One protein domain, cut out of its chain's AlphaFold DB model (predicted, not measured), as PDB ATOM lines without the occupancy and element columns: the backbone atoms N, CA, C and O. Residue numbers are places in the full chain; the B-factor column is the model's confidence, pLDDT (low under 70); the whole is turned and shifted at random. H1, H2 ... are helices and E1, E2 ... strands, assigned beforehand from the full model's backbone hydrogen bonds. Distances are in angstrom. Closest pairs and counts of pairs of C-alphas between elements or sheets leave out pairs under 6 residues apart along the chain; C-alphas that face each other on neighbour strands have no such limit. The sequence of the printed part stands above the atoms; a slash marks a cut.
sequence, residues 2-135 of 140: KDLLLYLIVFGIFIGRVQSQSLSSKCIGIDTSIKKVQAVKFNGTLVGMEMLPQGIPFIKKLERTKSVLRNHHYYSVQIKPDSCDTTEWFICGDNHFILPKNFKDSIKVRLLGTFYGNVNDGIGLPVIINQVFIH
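AT A GLANCE: This is residues 2 to 135 of the 140 residues of an uncharacterized protein of Sphingobacteriaceae bacterium (UniProt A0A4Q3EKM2). A small closed barrel of five strands makes the body; a long helix, H1, packs on its outside with residues 14 to 19, while residues 2 to 10 stick out as an arm. Round the ring run E1, E2, E3, E5, E4 and back to E1, a mixed sheet. The printed part has 134 residues, with three named helices and five named strands in the order H1 H2 E1 H3 E2 E3 E4 E5; the class is mixed. It is compact, with a radius of gyration of the C-alphas of 14.6 A and spans of 40 by 39 by 27 A.

HOW THE PARTS SIT: E1, residues 38 to 51, bends by 109 degrees at residue 47. On one side of it is antiparallel E2, residues 74 to 81, with N 47 and O 78 within hydrogen-bond range at 2.8 A; on the other side is antiparallel E4, residues 107 to 115, with N 40 and O 113 at 2.8 A. E2 forms a hairpin with E3, residues 88 to 93, with N 77 and O 90 at 2.8 A. E5, residues 127 to 135, is parallel to E3, with N 129 and O 91 at 2.8 A, and forms a hairpin with E4, with N 112 and O 131 at 2.9 A. H1, residues 2 to 19, is on the barrel, outside it; its closest C-alpha pair with E3 is Val 18 and Trp 89, 5.1 A. H2, residues 24 to 27, is also on it, over none of the strands. H3, residues 57 to 64, is only just not on it, with 4 pairs of C-alphas within 10 A. Every O i to N i+4 pair is within hydrogen-bond range in H1 and H3; H2 is too short for one.

IN THESE COORDINATES: E1 spans 25.0 A, E4 23.2 A, E5 21.5 A, E2 20.2 A and E3 16.4 A. H1 spans 26.1 A from C-alpha 2 at (-36.533, -5.110, -2.931); E5 ends at C-alpha 135 at (-63.813, 14.592, -29.826).

THE WHOLE: The C-alphas farthest apart, of Lys 2 and Ile 34, are 44.6 A apart. The printed part has no cut; E3 to E4 and E4 to E5 are long links. Mean pLDDT of the printed part is 70.6; 60 residues are under 70, among them 2 to 24 and 94 to 106.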
ATOM      1  N   LYS A   2     -36.420  -4.922  -1.470       45.22
ATOM      2  CA  LYS A   2     -36.533  -5.110  -2.931       45.22
ATOM      3  C   LYS A   2     -37.628  -4.238  -3.568       45.22
ATOM      4  O   LYS A   2     -37.434  -3.734  -4.667       45.22
ATOM      5  N   ASP A   3     -38.706  -3.967  -2.833       48.66
ATOM      6  CA  ASP A   3     -39.823  -3.139  -3.311       48.66
ATOM      7  C   ASP A   3     -39.425  -1.669  -3.479       48.66
ATOM      8  O   ASP A   3     -39.719  -1.060  -4.501       48.66
ATOM      9  N   LEU A   4     -38.663  -1.109  -2.530       44.59
ATOM     10  CA  LEU A   4     -38.203   0.285  -2.587       44.59
ATOM     11  C   LEU A   4     -37.304   0.549  -3.808       44.59
ATOM     12  O   LEU A   4     -37.412   1.592  -4.450       44.59
ATOM     13  N   LEU A   5     -36.441  -0.414  -4.150       42.22
ATOM     14  CA  LEU A   5     -35.556  -0.328  -5.310       42.22
ATOM     15  C   LEU A   5     -36.349  -0.376  -6.625       42.22
ATOM     16  O   LEU A   5     -36.069   0.393  -7.541       42.22
ATOM     17  N   LEU A   6     -37.372  -1.234  -6.697       45.00
ATOM     18  CA  LEU A   6     -38.255  -1.327  -7.859       45.00
ATOM     19  C   LEU A   6     -39.059  -0.033  -8.054       45.00
ATOM     20  O   LEU A   6     -39.117   0.485  -9.166       45.00
ATOM     21  N   TYR A   7     -39.599   0.537  -6.970       49.59
ATOM     22  CA  TYR A   7     -40.299   1.823  -7.002       49.59
ATOM     23  C   TYR A   7     -39.408   2.952  -7.532       49.59
ATOM     24  O   TYR A   7     -39.860   3.736  -8.359       49.59
ATOM     25  N   LEU A   8     -38.141   3.014  -7.113       51.47
ATOM     26  CA  LEU A   8     -37.196   4.034  -7.583       51.47
ATOM     27  C   LEU A   8     -36.833   3.874  -9.066       51.47
ATOM     28  O   LEU A   8     -36.747   4.875  -9.777       51.47
ATOM     29  N   ILE A   9     -36.653   2.640  -9.548       54.19
ATOM     30  CA  ILE A   9     -36.328   2.360 -10.958       54.19
ATOM     31  C   ILE A   9     -37.512   2.702 -11.860       54.19
ATOM     32  O   ILE A   9     -37.347   3.408 -12.853       54.19
ATOM     33  N   VAL A  10     -38.713   2.247 -11.492       55.62
ATOM     34  CA  VAL A  10     -39.951   2.588 -12.198       55.62
ATOM     35  C   VAL A  10     -40.095   4.110 -12.217       55.62
ATOM     36  O   VAL A  10     -40.138   4.715 -13.283       55.62
ATOM     37  N   PHE A  11     -40.020   4.764 -11.062       53.78
ATOM     38  CA  PHE A  11     -40.160   6.214 -10.969       53.78
ATOM     39  C   PHE A  11     -39.144   6.992 -11.824       53.78
ATOM     40  O   PHE A  11     -39.522   7.938 -12.518       53.78
ATOM     41  N   GLY A  12     -37.878   6.561 -11.847       54.94
ATOM     42  CA  GLY A  12     -36.838   7.151 -12.691       54.94
ATOM     43  C   GLY A  12     -37.105   6.992 -14.192       54.94
ATOM     44  O   GLY A  12     -36.936   7.948 -14.948       54.94
ATOM     45  N   ILE A  13     -37.585   5.820 -14.625       58.25
ATOM     46  CA  ILE A  13     -37.915   5.546 -16.033       58.25
ATOM     47  C   ILE A  13     -39.100   6.402 -16.496       58.25
ATOM     48  O   ILE A  13     -39.050   6.992 -17.577       58.25
ATOM     49  N   PHE A  14     -40.157   6.496 -15.686       57.12
ATOM     50  CA  PHE A  14     -41.356   7.261 -16.036       57.12
ATOM     51  C   PHE A  14     -41.077   8.768 -16.086       57.12
ATOM     52  O   PHE A  14     -41.459   9.430 -17.052       57.12
ATOM     53  N   ILE A  15     -40.329   9.305 -15.116       57.28
ATOM     54  CA  ILE A  15     -39.912  10.713 -15.143       57.28
ATOM     55  C   ILE A  15     -39.035  11.001 -16.363       57.28
ATOM     56  O   ILE A  15     -39.270  11.997 -17.045       57.28
ATOM     57  N   GLY A  16     -38.080  10.123 -16.688       55.47
ATOM     58  CA  GLY A  16     -37.221  10.290 -17.862       55.47
ATOM     59  C   GLY A  16     -38.005  10.348 -19.180       55.47
ATOM     60  O   GLY A  16     -37.679  11.149 -20.053       55.47
ATOM     61  N   ARG A  17     -39.087   9.566 -19.309       58.34
ATOM     62  CA  ARG A  17     -39.966   9.580 -20.495       58.34
ATOM     63  C   ARG A  17     -40.751  10.880 -20.643       58.34
ATOM     64  O   ARG A  17     -40.867  11.389 -21.751       58.34
ATOM     65  N   VAL A  18     -41.244  11.442 -19.539       56.38
ATOM     66  CA  VAL A  18     -41.903  12.761 -19.538       56.38
ATOM     67  C   VAL A  18     -40.912  13.882 -19.864       56.38
ATOM     68  O   VAL A  18     -41.306  14.913 -20.398       56.38
ATOM     69  N   GLN A  19     -39.627  13.687 -19.566       58.12
ATOM     70  CA  GLN A  19     -38.560  14.659 -19.812       58.12
ATOM     71  C   GLN A  19     -37.947  14.571 -21.214       58.12
ATOM     72  O   GLN A  19     -37.231  15.483 -21.613       58.12
ATOM     73  N   SER A  20     -38.204  13.525 -22.006       53.03
ATOM     74  CA  SER A  20     -37.588  13.389 -23.336       53.03
ATOM     75  C   SER A  20     -38.346  14.137 -24.441       53.03
ATOM     76  O   SER A  20     -38.271  13.736 -25.601       53.03
ATOM     77  N   GLN A  21     -39.065  15.217 -24.108       62.81
ATOM     78  CA  GLN A  21     -40.022  15.858 -25.020       62.81
ATOM     79  C   GLN A  21     -39.403  16.534 -26.274       62.81
ATOM     80  O   GLN A  21     -40.059  17.304 -26.963       62.81
ATOM     81  N   SER A  22     -38.114  16.338 -26.571       58.50
ATOM     82  CA  SER A  22     -37.379  17.076 -27.611       58.50
ATOM     83  C   SER A  22     -37.926  16.870 -29.029       58.50
ATOM     84  O   SER A  22     -37.938  17.820 -29.818       58.50
ATOM     85  N   LEU A  23     -38.402  15.663 -29.346       58.22
ATOM     86  CA  LEU A  23     -38.892  15.301 -30.678       58.22
ATOM     87  C   LEU A  23     -40.275  15.907 -30.992       58.22
ATOM     88  O   LEU A  23     -40.517  16.242 -32.154       58.22
ATOM     89  N   SER A  24     -41.147  16.140 -29.997       67.06
ATOM     90  CA  SER A  24     -42.492  16.694 -30.249       67.06
ATOM     91  C   SER A  24     -42.537  18.169 -30.593       67.06
ATOM     92  O   SER A  24     -43.549  18.577 -31.155       67.06
ATOM     93  N   SER A  25     -41.509  18.971 -30.286       74.00
ATOM     94  CA  SER A  25     -41.546  20.435 -30.479       74.00
ATOM     95  C   SER A  25     -42.140  20.841 -31.830       74.00
ATOM     96  O   SER A  25     -43.140  21.556 -31.882       74.00
ATOM     97  N   LYS A  26     -41.611  20.282 -32.923       75.88
ATOM     98  CA  LYS A  26     -42.124  20.513 -34.282       75.88
ATOM     99  C   LYS A  26     -43.527  19.945 -34.499       75.88
ATOM    100  O   LYS A  26     -44.351  20.614 -35.114       75.88
ATOM    101  N   CYS A  27     -43.816  18.747 -33.985       79.88
ATOM    102  CA  CYS A  27     -45.134  18.121 -34.117       79.88
ATOM    103  C   CYS A  27     -46.249  18.982 -33.510       79.88
ATOM    104  O   CYS A  27     -47.339  19.081 -34.068       79.88
ATOM    105  N   ILE A  28     -45.989  19.607 -32.366       82.19
ATOM    106  CA  ILE A  28     -46.988  20.402 -31.641       82.19
ATOM    107  C   ILE A  28     -46.882  21.901 -31.945       82.19
ATOM    108  O   ILE A  28     -47.530  22.707 -31.282       82.19
ATOM    109  N   GLY A  29     -46.100  22.274 -32.968       79.19
ATOM    110  CA  GLY A  29     -45.996  23.648 -33.462       79.19
ATOM    111  C   GLY A  29     -45.236  24.597 -32.535       79.19
ATOM    112  O   GLY A  29     -45.505  25.795 -32.541       79.19
ATOM    113  N   ILE A  30     -44.313  24.080 -31.722       81.88
ATOM    114  CA  ILE A  30     -43.442  24.876 -30.856       81.88
ATOM    115  C   ILE A  30     -42.114  25.135 -31.553       81.88
ATOM    116  O   ILE A  30     -41.374  24.211 -31.896       81.88
ATOM    117  N   ASP A  31     -41.769  26.412 -31.655       78.88
ATOM    118  CA  ASP A  31     -40.413  26.838 -31.964       78.88
ATOM    119  C   ASP A  31     -39.587  26.936 -30.671       78.88
ATOM    120  O   ASP A  31     -39.740  27.859 -29.867       78.88
ATOM    121  N   THR A  32     -38.688  25.968 -30.470       76.19
ATOM    122  CA  THR A  32     -37.794  25.905 -29.303       76.19
ATOM    123  C   THR A  32     -36.745  27.016 -29.272       76.19
ATOM    124  O   THR A  32     -36.121  27.220 -28.230       76.19
ATOM    125  N   SER A  33     -36.528  27.740 -30.376       77.81
ATOM    126  CA  SER A  33     -35.642  28.911 -30.386       77.81
ATOM    127  C   SER A  33     -36.241  30.087 -29.603       77.81
ATOM    128  O   SER A  33     -35.510  30.911 -29.043       77.81
ATOM    129  N   ILE A  34     -37.571  30.134 -29.480       74.81
ATOM    130  CA  ILE A  34     -38.290  31.197 -28.784       74.81
ATOM    131  C   ILE A  34     -38.342  30.883 -27.283       74.81
ATOM    132  O   ILE A  34     -39.176  30.121 -26.801       74.81
ATOM    133  N   LYS A  35     -37.486  31.543 -26.496       75.25
ATOM    134  CA  LYS A  35     -37.370  31.346 -25.033       75.25
ATOM    135  C   LYS A  35     -38.477  32.017 -24.197       75.25
ATOM    136  O   LYS A  35     -38.251  32.350 -23.037       75.25
ATOM    137  N   LYS A  36     -39.659  32.256 -24.769       78.88
ATOM    138  CA  LYS A  36     -40.791  32.920 -24.099       78.88
ATOM    139  C   LYS A  36     -41.946  31.950 -23.870       78.88
ATOM    140  O   LYS A  36     -42.107  30.985 -24.615       78.88
ATOM    141  N   VAL A  37     -42.757  32.257 -22.857       81.50
ATOM    142  CA  VAL A  37     -43.997  31.530 -22.562       81.50
ATOM    143  C   VAL A  37     -44.970  31.686 -23.728       81.50
ATOM    144  O   VAL A  37     -45.221  32.807 -24.169       81.50
ATOM    145  N   GLN A  38     -45.508  30.575 -24.227       83.06
ATOM    146  CA  GLN A  38     -46.396  30.548 -25.391       83.06
ATOM    147  C   GLN A  38     -47.539  29.554 -25.192       83.06
ATOM    148  O   GLN A  38     -47.359  28.487 -24.604       83.06
ATOM    149  N   ALA A  39     -48.722  29.902 -25.696       84.75
ATOM    150  CA  ALA A  39     -49.833  28.965 -25.784       84.75
ATOM    151  C   ALA A  39     -49.581  27.972 -26.925       84.75
ATOM    152  O   ALA A  39     -49.132  28.358 -28.002       84.75
ATOM    153  N   VAL A  40     -49.893  26.702 -26.687       87.00
ATOM    154  CA  VAL A  40     -49.703  25.613 -27.648       87.00
ATOM    155  C   VAL A  40     -51.045  24.942 -27.881       87.00
ATOM    156  O   VAL A  40     -51.780  24.667 -26.932       87.00
ATOM    157  N   LYS A  41     -51.371  24.674 -29.146       89.19
ATOM    158  CA  LYS A  41     -52.608  24.004 -29.546       89.19
ATOM    159  C   LYS A  41     -52.305  22.943 -30.587       89.19
ATOM    160  O   LYS A  41     -51.813  23.269 -31.661       89.19
ATOM    161  N   PHE A  42     -52.674  21.701 -30.302       88.50
ATOM    162  CA  PHE A  42     -52.513  20.599 -31.247       88.50
ATOM    163  C   PHE A  42     -53.621  19.559 -31.084       88.50
ATOM    164  O   PHE A  42     -54.277  19.481 -30.044       88.50
ATOM    165  N   ASN A  43     -53.856  18.784 -32.139       90.38
ATOM    166  CA  ASN A  43     -54.765  17.644 -32.106       90.38
ATOM    167  C   ASN A  43     -53.948  16.352 -32.043       90.38
ATOM    168  O   ASN A  43     -52.799  16.300 -32.493       90.38
ATOM    169  N   GLY A  44     -54.548  15.309 -31.495       89.62
ATOM    170  CA  GLY A  44     -53.932  14.001 -31.461       89.62
ATOM    171  C   GLY A  44     -54.879  12.931 -30.963       89.62
ATOM    172  O   GLY A  44     -56.095  13.107 -30.863       89.62
ATOM    173  N   THR A  45     -54.288  11.797 -30.639       88.81
ATOM    174  CA  THR A  45     -54.977  10.639 -30.088       88.81
ATOM    175  C   THR A  45     -54.462  10.396 -28.680       88.81
ATOM    176  O   THR A  45     -53.253  10.248 -28.504       88.81
ATOM    177  N   LEU A  46     -55.352  10.359 -27.689       86.06
ATOM    178  CA  LEU A  46     -54.996   9.943 -26.334       86.06
ATOM    179  C   LEU A  46     -54.788   8.425 -26.332       86.06
ATOM    180  O   LEU A  46     -55.698   7.669 -26.673       86.06
ATOM    181  N   VAL A  47     -53.570   8.010 -25.991       86.19
ATOM    182  CA  VAL A  47     -53.118   6.612 -25.956       86.19
ATOM    183  C   VAL A  47     -53.184   6.062 -24.534       86.19
ATOM    184  O   VAL A  47     -53.577   4.917 -24.330       86.19
ATOM    185  N   GLY A  48     -52.842   6.885 -23.545       79.69
ATOM    186  CA  GLY A  48     -52.801   6.487 -22.144       79.69
ATOM    187  C   GLY A  48     -52.761   7.693 -21.217       79.69
ATOM    188  O   GLY A  48     -52.445   8.806 -21.636       79.69
ATOM    189  N   MET A  49     -53.103   7.477 -19.953       80.44
ATOM    190  CA  MET A  49     -52.995   8.493 -18.915       80.44
ATOM    191  C   MET A  49     -52.645   7.834 -17.588       80.44
ATOM    192  O   MET A  49     -53.219   6.808 -17.230       80.44
ATOM    193  N   GLU A  50     -51.739   8.459 -16.849       76.94
ATOM    194  CA  GLU A  50     -51.258   7.979 -15.560       76.94
ATOM    195  C   GLU A  50     -51.194   9.133 -14.562       76.94
ATOM    196  O   GLU A  50     -50.860  10.264 -14.914       76.94
ATOM    197  N   MET A  51     -51.517   8.870 -13.298       75.50
ATOM    198  CA  MET A  51     -51.383   9.877 -12.249       75.50
ATOM    199  C   MET A  51     -49.904  10.057 -11.900       75.50
ATOM    200  O   MET A  51     -49.213   9.085 -11.591       75.50
ATOM    201  N   LEU A  52     -49.417  11.298 -11.921       74.50
ATOM    202  CA  LEU A  52     -48.069  11.594 -11.451       74.50
ATOM    203  C   LEU A  52     -48.079  11.695  -9.923       74.50
ATOM    204  O   LEU A  52     -48.981  12.312  -9.351       74.50
ATOM    205  N   PRO A  53     -47.082  11.128  -9.227       68.81
ATOM    206  CA  PRO A  53     -47.003  11.273  -7.785       68.81
ATOM    207  C   PRO A  53     -46.755  12.728  -7.397       68.81
ATOM    208  O   PRO A  53     -46.080  13.497  -8.091       68.81
ATOM    209  N   GLN A  54     -47.294  13.100  -6.241       65.31
ATOM    210  CA  GLN A  54     -47.141  14.446  -5.721       65.31
ATOM    211  C   GLN A  54     -45.665  14.753  -5.434       65.31
ATOM    212  O   GLN A  54     -44.928  13.961  -4.846       65.31
ATOM    213  N   GLY A  55     -45.233  15.949  -5.831       63.81
ATOM    214  CA  GLY A  55     -43.928  16.482  -5.461       63.81
ATOM    215  C   GLY A  55     -42.745  16.086  -6.344       63.81
ATOM    216  O   GLY A  55     -41.609  16.204  -5.877       63.81
ATOM    217  N   ILE A  56     -42.983  15.699  -7.603       67.38
ATOM    218  CA  ILE A  56     -41.927  15.573  -8.623       67.38
ATOM    219  C   ILE A  56     -41.089  16.870  -8.665       67.38
ATOM    220  O   ILE A  56     -41.666  17.958  -8.777       67.38
ATOM    221  N   PRO A  57     -39.741  16.793  -8.612       68.06
ATOM    222  CA  PRO A  57     -38.872  17.970  -8.522       68.06
ATOM    223  C   PRO A  57     -39.109  19.030  -9.603       68.06
ATOM    224  O   PRO A  57     -39.081  20.223  -9.311       68.06
ATOM    225  N   PHE A  58     -39.385  18.609 -10.841       68.44
ATOM    226  CA  PHE A  58     -39.685  19.518 -11.948       68.44
ATOM    227  C   PHE A  58     -40.995  20.294 -11.740       68.44
ATOM    228  O   PHE A  58     -41.015  21.512 -11.897       68.44
ATOM    229  N   ILE A  59     -42.063  19.615 -11.311       69.88
ATOM    230  CA  ILE A  59     -43.357  20.243 -11.010       69.88
ATOM    231  C   ILE A  59     -43.200  21.221  -9.843       69.88
ATOM    232  O   ILE A  59     -43.575  22.385  -9.961       69.88
ATOM    233  N   LYS A  60     -42.516  20.807  -8.766       72.56
ATOM    234  CA  LYS A  60     -42.184  21.699  -7.641       72.56
ATOM    235  C   LYS A  60     -41.383  22.923  -8.086       72.56
ATOM    236  O   LYS A  60     -41.562  24.008  -7.533       72.56
ATOM    237  N   LYS A  61     -40.482  22.771  -9.062       71.50
ATOM    238  CA  LYS A  61     -39.737  23.899  -9.629       71.50
ATOM    239  C   LYS A  61     -40.677  24.870 -10.350       71.50
ATOM    240  O   LYS A  61     -40.594  26.064 -10.077       71.50
ATOM    241  N   LEU A  62     -41.590  24.374 -11.184       69.31
ATOM    242  CA  LEU A  62     -42.592  25.191 -11.882       69.31
ATOM    243  C   LEU A  62     -43.556  25.907 -10.917       69.31
ATOM    244  O   LEU A  62     -43.899  27.075 -11.115       69.31
ATOM    245  N   GLU A  63     -43.977  25.231  -9.845       72.44
ATOM    246  CA  GLU A  63     -44.825  25.801  -8.786       72.44
ATOM    247  C   GLU A  63     -44.100  26.915  -8.006       72.44
ATOM    248  O   GLU A  63     -44.698  27.926  -7.611       72.44
ATOM    249  N   ARG A  64     -42.788  26.749  -7.776       72.19
ATOM    250  CA  ARG A  64     -41.931  27.758  -7.132       72.19
ATOM    251  C   ARG A  64     -41.752  28.988  -8.010       72.19
ATOM    252  O   ARG A  64     -41.851  30.096  -7.488       72.19
ATOM    253  N   THR A  65     -41.565  28.809  -9.317       67.31
ATOM    254  CA  THR A  65     -41.462  29.918 -10.282       67.31
ATOM    255  C   THR A  65     -42.809  30.585 -10.579       67.31
ATOM    256  O   THR A  65     -42.859  31.489 -11.408       67.31
ATOM    257  N   LYS A  66     -43.896  30.174  -9.896       60.31
ATOM    258  CA  LYS A  66     -45.283  30.632 -10.112       60.31
ATOM    259  C   LYS A  66     -45.739  30.495 -11.569       60.31
ATOM    260  O   LYS A  66     -46.628  31.209 -12.017       60.31
ATOM    261  N   SER A  67     -45.119  29.582 -12.310       62.28
ATOM    262  CA  SER A  67     -45.452  29.326 -13.708       62.28
ATOM    263  C   SER A  67     -46.706  28.455 -13.817       62.28
ATOM    264  O   SER A  67     -47.413  28.511 -14.814       62.28
ATOM    265  N   VAL A  68     -47.020  27.699 -12.763       66.81
ATOM    266  CA  VAL A  68     -48.207  26.842 -12.651       66.81
ATOM    267  C   VAL A  68     -48.896  27.028 -11.303       66.81
ATOM    268  O   VAL A  68     -48.298  27.535 -10.348       66.81
ATOM    269  N   LEU A  69     -50.158  26.603 -11.227       62.12
ATOM    270  CA  LEU A  69     -50.938  26.609  -9.994       62.12
ATOM    271  C   LEU A  69     -50.349  25.622  -8.977       62.12
ATOM    272  O   LEU A  69     -49.972  24.510  -9.331       62.12
ATOM    273  N   ARG A  70     -50.273  26.036  -7.709       64.12
ATOM    274  CA  ARG A  70     -49.783  25.195  -6.605       64.12
ATOM    275  C   ARG A  70     -50.852  24.191  -6.171       64.12
ATOM    276  O   ARG A  70     -52.040  24.488  -6.290       64.12
ATOM    277  N   ASN A  71     -50.435  23.061  -5.600       64.50
ATOM    278  CA  ASN A  71     -51.317  22.065  -4.966       64.50
ATOM    279  C   ASN A  71     -52.329  21.408  -5.925       64.50
ATOM    280  O   ASN A  71     -53.422  21.038  -5.508       64.50
ATOM    281  N   HIS A  72     -51.985  21.292  -7.206       68.19
ATOM    282  CA  HIS A  72     -52.810  20.603  -8.199       68.19
ATOM    283  C   HIS A  72     -52.372  19.141  -8.340       68.19
ATOM    284  O   HIS A  72     -51.183  18.835  -8.189       68.19
ATOM    285  N   HIS A  73     -53.300  18.235  -8.664       73.19
ATOM    286  CA  HIS A  73     -52.903  16.924  -9.167       73.19
ATOM    287  C   HIS A  73     -52.416  17.061 -10.603       73.19
ATOM    288  O   HIS A  73     -52.996  17.773 -11.426       73.19
ATOM    289  N   TYR A  74     -51.320  16.373 -10.893       77.44
ATOM    290  CA  TYR A  74     -50.770  16.312 -12.230       77.44
ATOM    291  C   TYR A  74     -50.899  14.894 -12.763       77.44
ATOM    292  O   TYR A  74     -50.703  13.915 -12.043       77.44
ATOM    293  N   TYR A  75     -51.196  14.801 -14.047       79.19
ATOM    294  CA  TYR A  75     -51.285  13.550 -14.781       79.19
ATOM    295  C   TYR A  75     -50.244  13.563 -15.893       79.19
ATOM    296  O   TYR A  75     -49.925  14.613 -16.452       79.19
ATOM    297  N   SER A  76     -49.709  12.397 -16.220       81.31
ATOM    298  CA  SER A  76     -48.981  12.178 -17.455       81.31
ATOM    299  C   SER A  76     -49.972  11.676 -18.491       81.31
ATOM    300  O   SER A  76     -50.659  10.686 -18.256       81.31
ATOM    301  N   VAL A  77     -50.077  12.365 -19.620       81.81
ATOM    302  CA  VAL A  77     -50.916  11.949 -20.744       81.81
ATOM    303  C   VAL A  77     -50.024  11.533 -21.899       81.81
ATOM    304  O   VAL A  77     -49.164  12.293 -22.340       81.81
ATOM    305  N   GLN A  78     -50.235  10.322 -22.396       86.50
ATOM    306  CA  GLN A  78     -49.567   9.798 -23.570       86.50
ATOM    307  C   GLN A  78     -50.404  10.121 -24.804       86.50
ATOM    308  O   GLN A  78     -51.529   9.637 -24.946       86.50
ATOM    309  N   ILE A  79     -49.859  10.929 -25.707       86.81
ATOM    310  CA  ILE A  79     -50.556  11.434 -26.889       86.81
ATOM    311  C   ILE A  79     -49.766  11.072 -28.142       86.81
ATOM    312  O   ILE A  79     -48.555  11.261 -28.187       86.81
ATOM    313  N   LYS A  80     -50.460  10.619 -29.186       89.31
ATOM    314  CA  LYS A  80     -49.941  10.581 -30.559       89.31
ATOM    315  C   LYS A  80     -50.469  11.812 -31.312       89.31
ATOM    316  O   LYS A  80     -51.661  11.803 -31.642       89.31
ATOM    317  N   PRO A  81     -49.681  12.888 -31.516       89.25
ATOM    318  CA  PRO A  81     -50.124  14.057 -32.277       89.25
ATOM    319  C   PRO A  81     -50.536  13.664 -33.700       89.25
ATOM    320  O   PRO A  81     -49.933  12.780 -34.289       89.25
ATOM    321  N   ASP A  82     -51.542  14.315 -34.287       89.06
ATOM    322  CA  ASP A  82     -51.970  13.977 -35.659       89.06
ATOM    323  C   ASP A  82     -50.931  14.393 -36.725       89.06
ATOM    324  O   ASP A  82     -50.974  13.930 -37.860       89.06
ATOM    325  N   SER A  83     -50.001  15.276 -36.362       86.56
ATOM    326  CA  SER A  83     -48.944  15.811 -37.225       86.56
ATOM    327  C   SER A  83     -47.717  14.909 -37.353       86.56
ATOM    328  O   SER A  83     -46.865  15.178 -38.200       86.56
ATOM    329  N   CYS A  84     -47.585  13.869 -36.523       83.25
ATOM    330  CA  CYS A  84     -46.457  12.946 -36.596       83.25
ATOM    331  C   CYS A  84     -46.800  11.549 -36.072       83.25
ATOM    332  O   CYS A  84     -47.697  11.360 -35.259       83.25
ATOM    333  N   ASP A  85     -46.060  10.540 -36.531       82.44
ATOM    334  CA  ASP A  85     -46.339   9.144 -36.183       82.44
ATOM    335  C   ASP A  85     -45.758   8.691 -34.833       82.44
ATOM    336  O   ASP A  85     -45.846   7.515 -34.473       82.44
ATOM    337  N   THR A  86     -45.212   9.618 -34.048       83.56
ATOM    338  CA  THR A  86     -44.621   9.346 -32.737       83.56
ATOM    339  C   THR A  86     -45.609   9.595 -31.606       83.56
ATOM    340  O   THR A  86     -46.519  10.414 -31.694       83.56
ATOM    341  N   THR A  87     -45.435   8.854 -30.515       85.06
ATOM    342  CA  THR A  87     -46.226   9.017 -29.293       85.06
ATOM    343  C   THR A  87     -45.362   9.648 -28.213       85.06
ATOM    344  O   THR A  87     -44.220   9.231 -28.029       85.06
ATOM    345  N   GLU A  88     -45.911  10.609 -27.476       83.50
ATOM    346  CA  GLU A  88     -45.164  11.390 -26.498       83.50
ATOM    347  C   GLU A  88     -45.959  11.641 -25.221       83.50
ATOM    348  O   GLU A  88     -47.191  11.668 -25.225       83.50
ATOM    349  N   TRP A  89     -45.235  11.795 -24.118       83.00
ATOM    350  CA  TRP A  89     -45.816  12.029 -22.805       83.00
ATOM    351  C   TRP A  89     -45.791  13.516 -22.476       83.00
ATOM    352  O   TRP A  89     -44.731  14.139 -22.481       83.00
ATOM    353  N   PHE A  90     -46.951  14.061 -22.127       81.50
ATOM    354  CA  PHE A  90     -47.105  15.433 -21.662       81.50
ATOM    355  C   PHE A  90     -47.582  15.452 -20.215       81.50
ATOM    356  O   PHE A  90     -48.275  14.543 -19.759       81.50
ATOM    357  N   ILE A  91     -47.241  16.511 -19.489       81.31
ATOM    358  CA  ILE A  91     -47.818  16.765 -18.168       81.31
ATOM    359  C   ILE A  91     -49.134  17.503 -18.372       81.31
ATOM    360  O   ILE A  91     -49.188  18.452 -19.149       81.31
ATOM    361  N   CYS A  92     -50.179  17.113 -17.653       79.19
ATOM    362  CA  CYS A  92     -51.425  17.859 -17.579       79.19
ATOM    363  C   CYS A  92     -51.745  18.229 -16.132       79.19
ATOM    364  O   CYS A  92     -51.647  17.383 -15.245       79.19
ATOM    365  N   GLY A  93     -52.109  19.491 -15.902       73.12
ATOM    366  CA  GLY A  93     -52.596  19.969 -14.603       73.12
ATOM    367  C   GLY A  93     -54.101  19.754 -14.438       73.12
ATOM    368  O   GLY A  93     -54.800  19.586 -15.435       73.12
ATOM    369  N   ASP A  94     -54.561  19.771 -13.182       62.31
ATOM    370  CA  ASP A  94     -55.915  19.479 -12.663       62.31
ATOM    371  C   ASP A  94     -57.058  20.370 -13.215       62.31
ATOM    372  O   ASP A  94     -57.838  20.972 -12.482       62.31
ATOM    373  N   ASN A  95     -57.200  20.458 -14.536       52.66
ATOM    374  CA  ASN A  95     -58.477  20.768 -15.161       52.66
ATOM    375  C   ASN A  95     -59.188  19.441 -15.391       52.66
ATOM    376  O   ASN A  95     -58.747  18.631 -16.203       52.66
ATOM    377  N   HIS A  96     -60.261  19.233 -14.627       50.25
ATOM    378  CA  HIS A  96     -61.110  18.046 -14.593       50.25
ATOM    379  C   HIS A  96     -61.187  17.312 -15.936       50.25
ATOM    380  O   HIS A  96     -61.984  17.638 -16.819       50.25
ATOM    381  N   PHE A  97     -60.365  16.276 -16.070       53.84
ATOM    382  CA  PHE A  97     -60.484  15.302 -17.134       53.84
ATOM    383  C   PHE A  97     -61.802  14.555 -16.956       53.84
ATOM    384  O   PHE A  97     -61.892  13.608 -16.174       53.84
ATOM    385  N   ILE A  98     -62.843  14.953 -17.687       52.66
ATOM    386  CA  ILE A  98     -64.034  14.113 -17.821       52.66
ATOM    387  C   ILE A  98     -63.706  13.049 -18.860       52.66
ATOM    388  O   ILE A  98     -63.955  13.190 -20.054       52.66
ATOM    389  N   LEU A  99     -63.085  11.986 -18.379       55.31
ATOM    390  CA  LEU A  99     -62.746  10.805 -19.145       55.31
ATOM    391  C   LEU A  99     -63.933   9.821 -19.104       55.31
ATOM    392  O   LEU A  99     -64.279   9.338 -18.025       55.31
ATOM    393  N   PRO A 100     -64.605   9.527 -20.236       54.66
ATOM    394  CA  PRO A 100     -65.560   8.428 -20.343       54.66
ATOM    395  C   PRO A 100     -65.081   7.127 -19.681       54.66
ATOM    396  O   PRO A 100     -63.987   6.649 -19.935       54.66
ATOM    397  N   LYS A 101     -65.922   6.497 -18.856       50.69
ATOM    398  CA  LYS A 101     -65.543   5.302 -18.072       50.69
ATOM    399  C   LYS A 101     -65.155   4.066 -18.908       50.69
ATOM    400  O   LYS A 101     -64.571   3.143 -18.359       50.69
ATOM    401  N   ASN A 102     -65.453   4.051 -20.211       53.28
ATOM    402  CA  ASN A 102     -65.185   2.940 -21.125       53.28
ATOM    403  C   ASN A 102     -64.443   3.437 -22.373       53.28
ATOM    404  O   ASN A 102     -65.066   3.770 -23.380       53.28
ATOM    405  N   PHE A 103     -63.115   3.466 -22.318       55.28
ATOM    406  CA  PHE A 103     -62.277   3.776 -23.474       55.28
ATOM    407  C   PHE A 103     -61.660   2.510 -24.039       55.28
ATOM    408  O   PHE A 103     -60.624   2.048 -23.573       55.28
ATOM    409  N   LYS A 104     -62.325   1.931 -25.035       51.78
ATOM    410  CA  LYS A 104     -61.728   0.887 -25.878       51.78
ATOM    411  C   LYS A 104     -61.262   1.425 -27.232       51.78
ATOM    412  O   LYS A 104     -60.419   0.797 -27.859       51.78
ATOM    413  N   ASP A 105     -61.739   2.607 -27.626       54.97
ATOM    414  CA  ASP A 105     -61.411   3.235 -28.904       54.97
ATOM    415  C   ASP A 105     -60.429   4.395 -28.739       54.97
ATOM    416  O   ASP A 105     -60.445   5.120 -27.743       54.97
ATOM    417  N   SER A 106     -59.596   4.599 -29.761       66.94
ATOM    418  CA  SER A 106     -58.659   5.717 -29.878       66.94
ATOM    419  C   SER A 106     -59.385   7.065 -29.727       66.94
ATOM    420  O   SER A 106     -60.107   7.494 -30.634       66.94
ATOM    421  N   ILE A 107     -59.197   7.745 -28.594       79.94
ATOM    422  CA  ILE A 107     -59.884   9.003 -28.288       79.94
ATOM    423  C   ILE A 107     -59.179  10.124 -29.038       79.94
ATOM    424  O   ILE A 107     -58.038  10.472 -28.725       79.94
ATOM    425  N   LYS A 108     -59.856  10.721 -30.016       86.25
ATOM    426  CA  LYS A 108     -59.357  11.949 -30.630       86.25
ATOM    427  C   LYS A 108     -59.515  13.097 -29.646       86.25
ATOM    428  O   LYS A 108     -60.583  13.296 -29.069       86.25
ATOM    429  N   VAL A 109     -58.438  13.841 -29.444       84.56
ATOM    430  CA  VAL A 109     -58.384  14.964 -28.516       84.56
ATOM    431  C   VAL A 109     -57.812  16.191 -29.200       84.56
ATOM    432  O   VAL A 109     -56.928  16.105 -30.052       84.56
ATOM    433  N   ARG A 110     -58.295  17.354 -28.784       86.75
ATOM    434  CA  ARG A 110     -57.631  18.633 -29.004       86.75
ATOM    435  C   ARG A 110     -57.069  19.097 -27.673       86.75
ATOM    436  O   ARG A 110     -57.782  19.128 -26.677       86.75
ATOM    437  N   LEU A 111     -55.798  19.461 -27.663       85.81
ATOM    438  CA  LEU A 111     -55.064  19.826 -26.463       85.81
ATOM    439  C   LEU A 111     -54.690  21.300 -26.539       85.81
ATOM    440  O   LEU A 111     -54.202  21.769 -27.570       85.81
ATOM    441  N   LEU A 112     -54.932  22.018 -25.445       85.31
ATOM    442  CA  LEU A 112     -54.403  23.357 -25.219       85.31
ATOM    443  C   LEU A 112     -53.433  23.290 -24.051       85.31
ATOM    444  O   LEU A 112     -53.788  22.839 -22.963       85.31
ATOM    445  N   GLY A 113     -52.212  23.748 -24.274       85.06
ATOM    446  CA  GLY A 113     -51.168  23.784 -23.268       85.06
ATOM    447  C   GLY A 113     -50.421  25.104 -23.252       85.06
ATOM    448  O   GLY A 113     -50.679  26.015 -24.041       85.06
ATOM    449  N   THR A 114     -49.468  25.188 -22.339       84.19
ATOM    450  CA  THR A 114     -48.515  26.282 -22.239       84.19
ATOM    451  C   THR A 114     -47.114  25.706 -22.321       84.19
ATOM    452  O   THR A 114     -46.742  24.830 -21.543       84.19
ATOM    453  N   PHE A 115     -46.340  26.209 -23.274       84.12
ATOM    454  CA  PHE A 115     -44.902  26.033 -23.322       84.12
ATOM    455  C   PHE A 115     -44.261  27.110 -22.458       84.12
ATOM    456  O   PHE A 115     -44.461  28.301 -22.701       84.12
ATOM    457  N   TYR A 116     -43.487  26.706 -21.458       77.56
ATOM    458  CA  TYR A 116     -42.885  27.636 -20.501       77.56
ATOM    459  C   TYR A 116     -41.486  28.132 -20.895       77.56
ATOM    460  O   TYR A 116     -40.816  28.774 -20.089       77.56
ATOM    461  N   GLY A 117     -41.042  27.891 -22.133       71.19
ATOM    462  CA  GLY A 117     -39.700  28.275 -22.566       71.19
ATOM    463  C   GLY A 117     -38.618  27.448 -21.872       71.19
ATOM    464  O   GLY A 117     -38.870  26.346 -21.402       71.19
ATOM    465  N   ASN A 118     -37.392  27.957 -21.795       63.31
ATOM    466  CA  ASN A 118     -36.282  27.192 -21.234       63.31
ATOM    467  C   ASN A 118     -36.256  27.264 -19.696       63.31
ATOM    468  O   ASN A 118     -35.478  28.009 -19.102       63.31
ATOM    469  N   VAL A 119     -37.140  26.506 -19.040       57.84
ATOM    470  CA  VAL A 119     -37.177  26.404 -17.568       57.84
ATOM    471  C   VAL A 119     -36.012  25.550 -17.024       57.84
ATOM    472  O   VAL A 119     -35.791  25.524 -15.812       57.84
ATOM    473  N   ASN A 120     -35.227  24.880 -17.879       53.88
ATOM    474  CA  ASN A 120     -33.896  24.323 -17.594       53.88
ATOM    475  C   ASN A 120     -33.362  23.588 -18.836       53.88
ATOM    476  O   ASN A 120     -34.078  22.743 -19.370       53.88
ATOM    477  N   ASP A 121     -32.079  23.771 -19.166       46.38
ATOM    478  CA  ASP A 121     -31.360  23.142 -20.295       46.38
ATOM    479  C   ASP A 121     -31.203  21.599 -20.228       46.38
ATOM    480  O   ASP A 121     -30.366  21.021 -20.913       46.38
ATOM    481  N   GLY A 122     -31.996  20.888 -19.422       50.31
ATOM    482  CA  GLY A 122     -31.838  19.439 -19.228       50.31
ATOM    483  C   GLY A 122     -33.107  18.656 -18.899       50.31
ATOM    484  O   GLY A 122     -32.996  17.509 -18.485       50.31
ATOM    485  N   ILE A 123     -34.301  19.256 -19.019       54.03
ATOM    486  CA  ILE A 123     -35.565  18.629 -18.563       54.03
ATOM    487  C   ILE A 123     -36.561  18.385 -19.723       54.03
ATOM    488  O   ILE A 123     -37.698  17.982 -19.502       54.03
ATOM    489  N   GLY A 124     -36.134  18.571 -20.975       58.25
ATOM    490  CA  GLY A 124     -37.017  18.494 -22.146       58.25
ATOM    491  C   GLY A 124     -37.895  19.727 -22.310       58.25
ATOM    492  O   GLY A 124     -37.741  20.710 -21.586       58.25
ATOM    493  N   LEU A 125     -38.811  19.696 -23.284       65.69
ATOM    494  CA  LEU A 125     -39.769  20.783 -23.480       65.69
ATOM    495  C   LEU A 125     -40.710  20.877 -22.266       65.69
ATOM    496  O   LEU A 125     -41.417  19.920 -21.971       65.69
ATOM    497  N   PRO A 126     -40.781  22.014 -21.550       75.19
ATOM    498  CA  PRO A 126     -41.714  22.172 -20.443       75.19
ATOM    499  C   PRO A 126     -43.076  22.606 -20.987       75.19
ATOM    500  O   PRO A 126     -43.485  23.760 -20.843       75.19
ATOM    501  N   VAL A 127     -43.756  21.680 -21.661       79.50
ATOM    502  CA  VAL A 127     -45.146  21.855 -22.079       79.50
ATOM    503  C   VAL A 127     -46.051  21.246 -21.027       79.50
ATOM    504  O   VAL A 127     -45.898  20.085 -20.644       79.50
ATOM    505  N   ILE A 128     -47.015  22.038 -20.576       80.56
ATOM    506  CA  ILE A 128     -48.067  21.569 -19.681       80.56
ATOM    507  C   ILE A 128     -49.384  21.755 -20.392       80.56
ATOM    508  O   ILE A 128     -49.735  22.861 -20.801       80.56
ATOM    509  N   ILE A 129     -50.102  20.659 -20.561       82.81
ATOM    510  CA  ILE A 129     -51.463  20.672 -21.052       82.81
ATOM    511  C   ILE A 129     -52.335  21.257 -19.950       82.81
ATOM    512  O   ILE A 129     -52.329  20.812 -18.804       82.81
ATOM    513  N   ASN A 130     -53.066  22.297 -20.314       77.62
ATOM    514  CA  ASN A 130     -54.017  22.940 -19.433       77.62
ATOM    515  C   ASN A 130     -55.417  22.409 -19.709       77.62
ATOM    516  O   ASN A 130     -56.203  22.306 -18.786       77.62
ATOM    517  N   GLN A 131     -55.769  22.106 -20.960       76.88
ATOM    518  CA  GLN A 131     -57.119  21.677 -21.320       76.88
ATOM    519  C   GLN A 131     -57.089  20.572 -22.370       76.88
ATOM    520  O   GLN A 131     -56.307  20.620 -23.322       76.88
ATOM    521  N   VAL A 132     -57.998  19.610 -22.214       76.31
ATOM    522  CA  VAL A 132     -58.198  18.493 -23.139       76.31
ATOM    523  C   VAL A 132     -59.651  18.474 -23.587       76.31
ATOM    524  O   VAL A 132     -60.561  18.289 -22.784       76.31
ATOM    525  N   PHE A 133     -59.870  18.650 -24.882       81.00
ATOM    526  CA  PHE A 133     -61.179  18.562 -25.512       81.00
ATOM    527  C   PHE A 133     -61.302  17.197 -26.174       81.00
ATOM    528  O   PHE A 133     -60.554  16.889 -27.101       81.00
ATOM    529  N   ILE A 134     -62.243  16.377 -25.711       78.31
ATOM    530  CA  ILE A 134     -62.495  15.053 -26.281       78.31
ATOM    531  C   ILE A 134     -63.432  15.193 -27.479       78.31
ATOM    532  O   ILE A 134     -64.549  15.688 -27.356       78.31
ATOM    533  N   HIS A 135     -62.987  14.718 -28.636       73.06
ATOM    534  CA  HIS A 135     -63.813  14.592 -29.826       73.06
ATOM    535  C   HIS A 135     -64.387  13.169 -29.841       73.06
ATOM    536  O   HIS A 135     -63.729  12.226 -30.282       73.06
TER     537      HIS A 135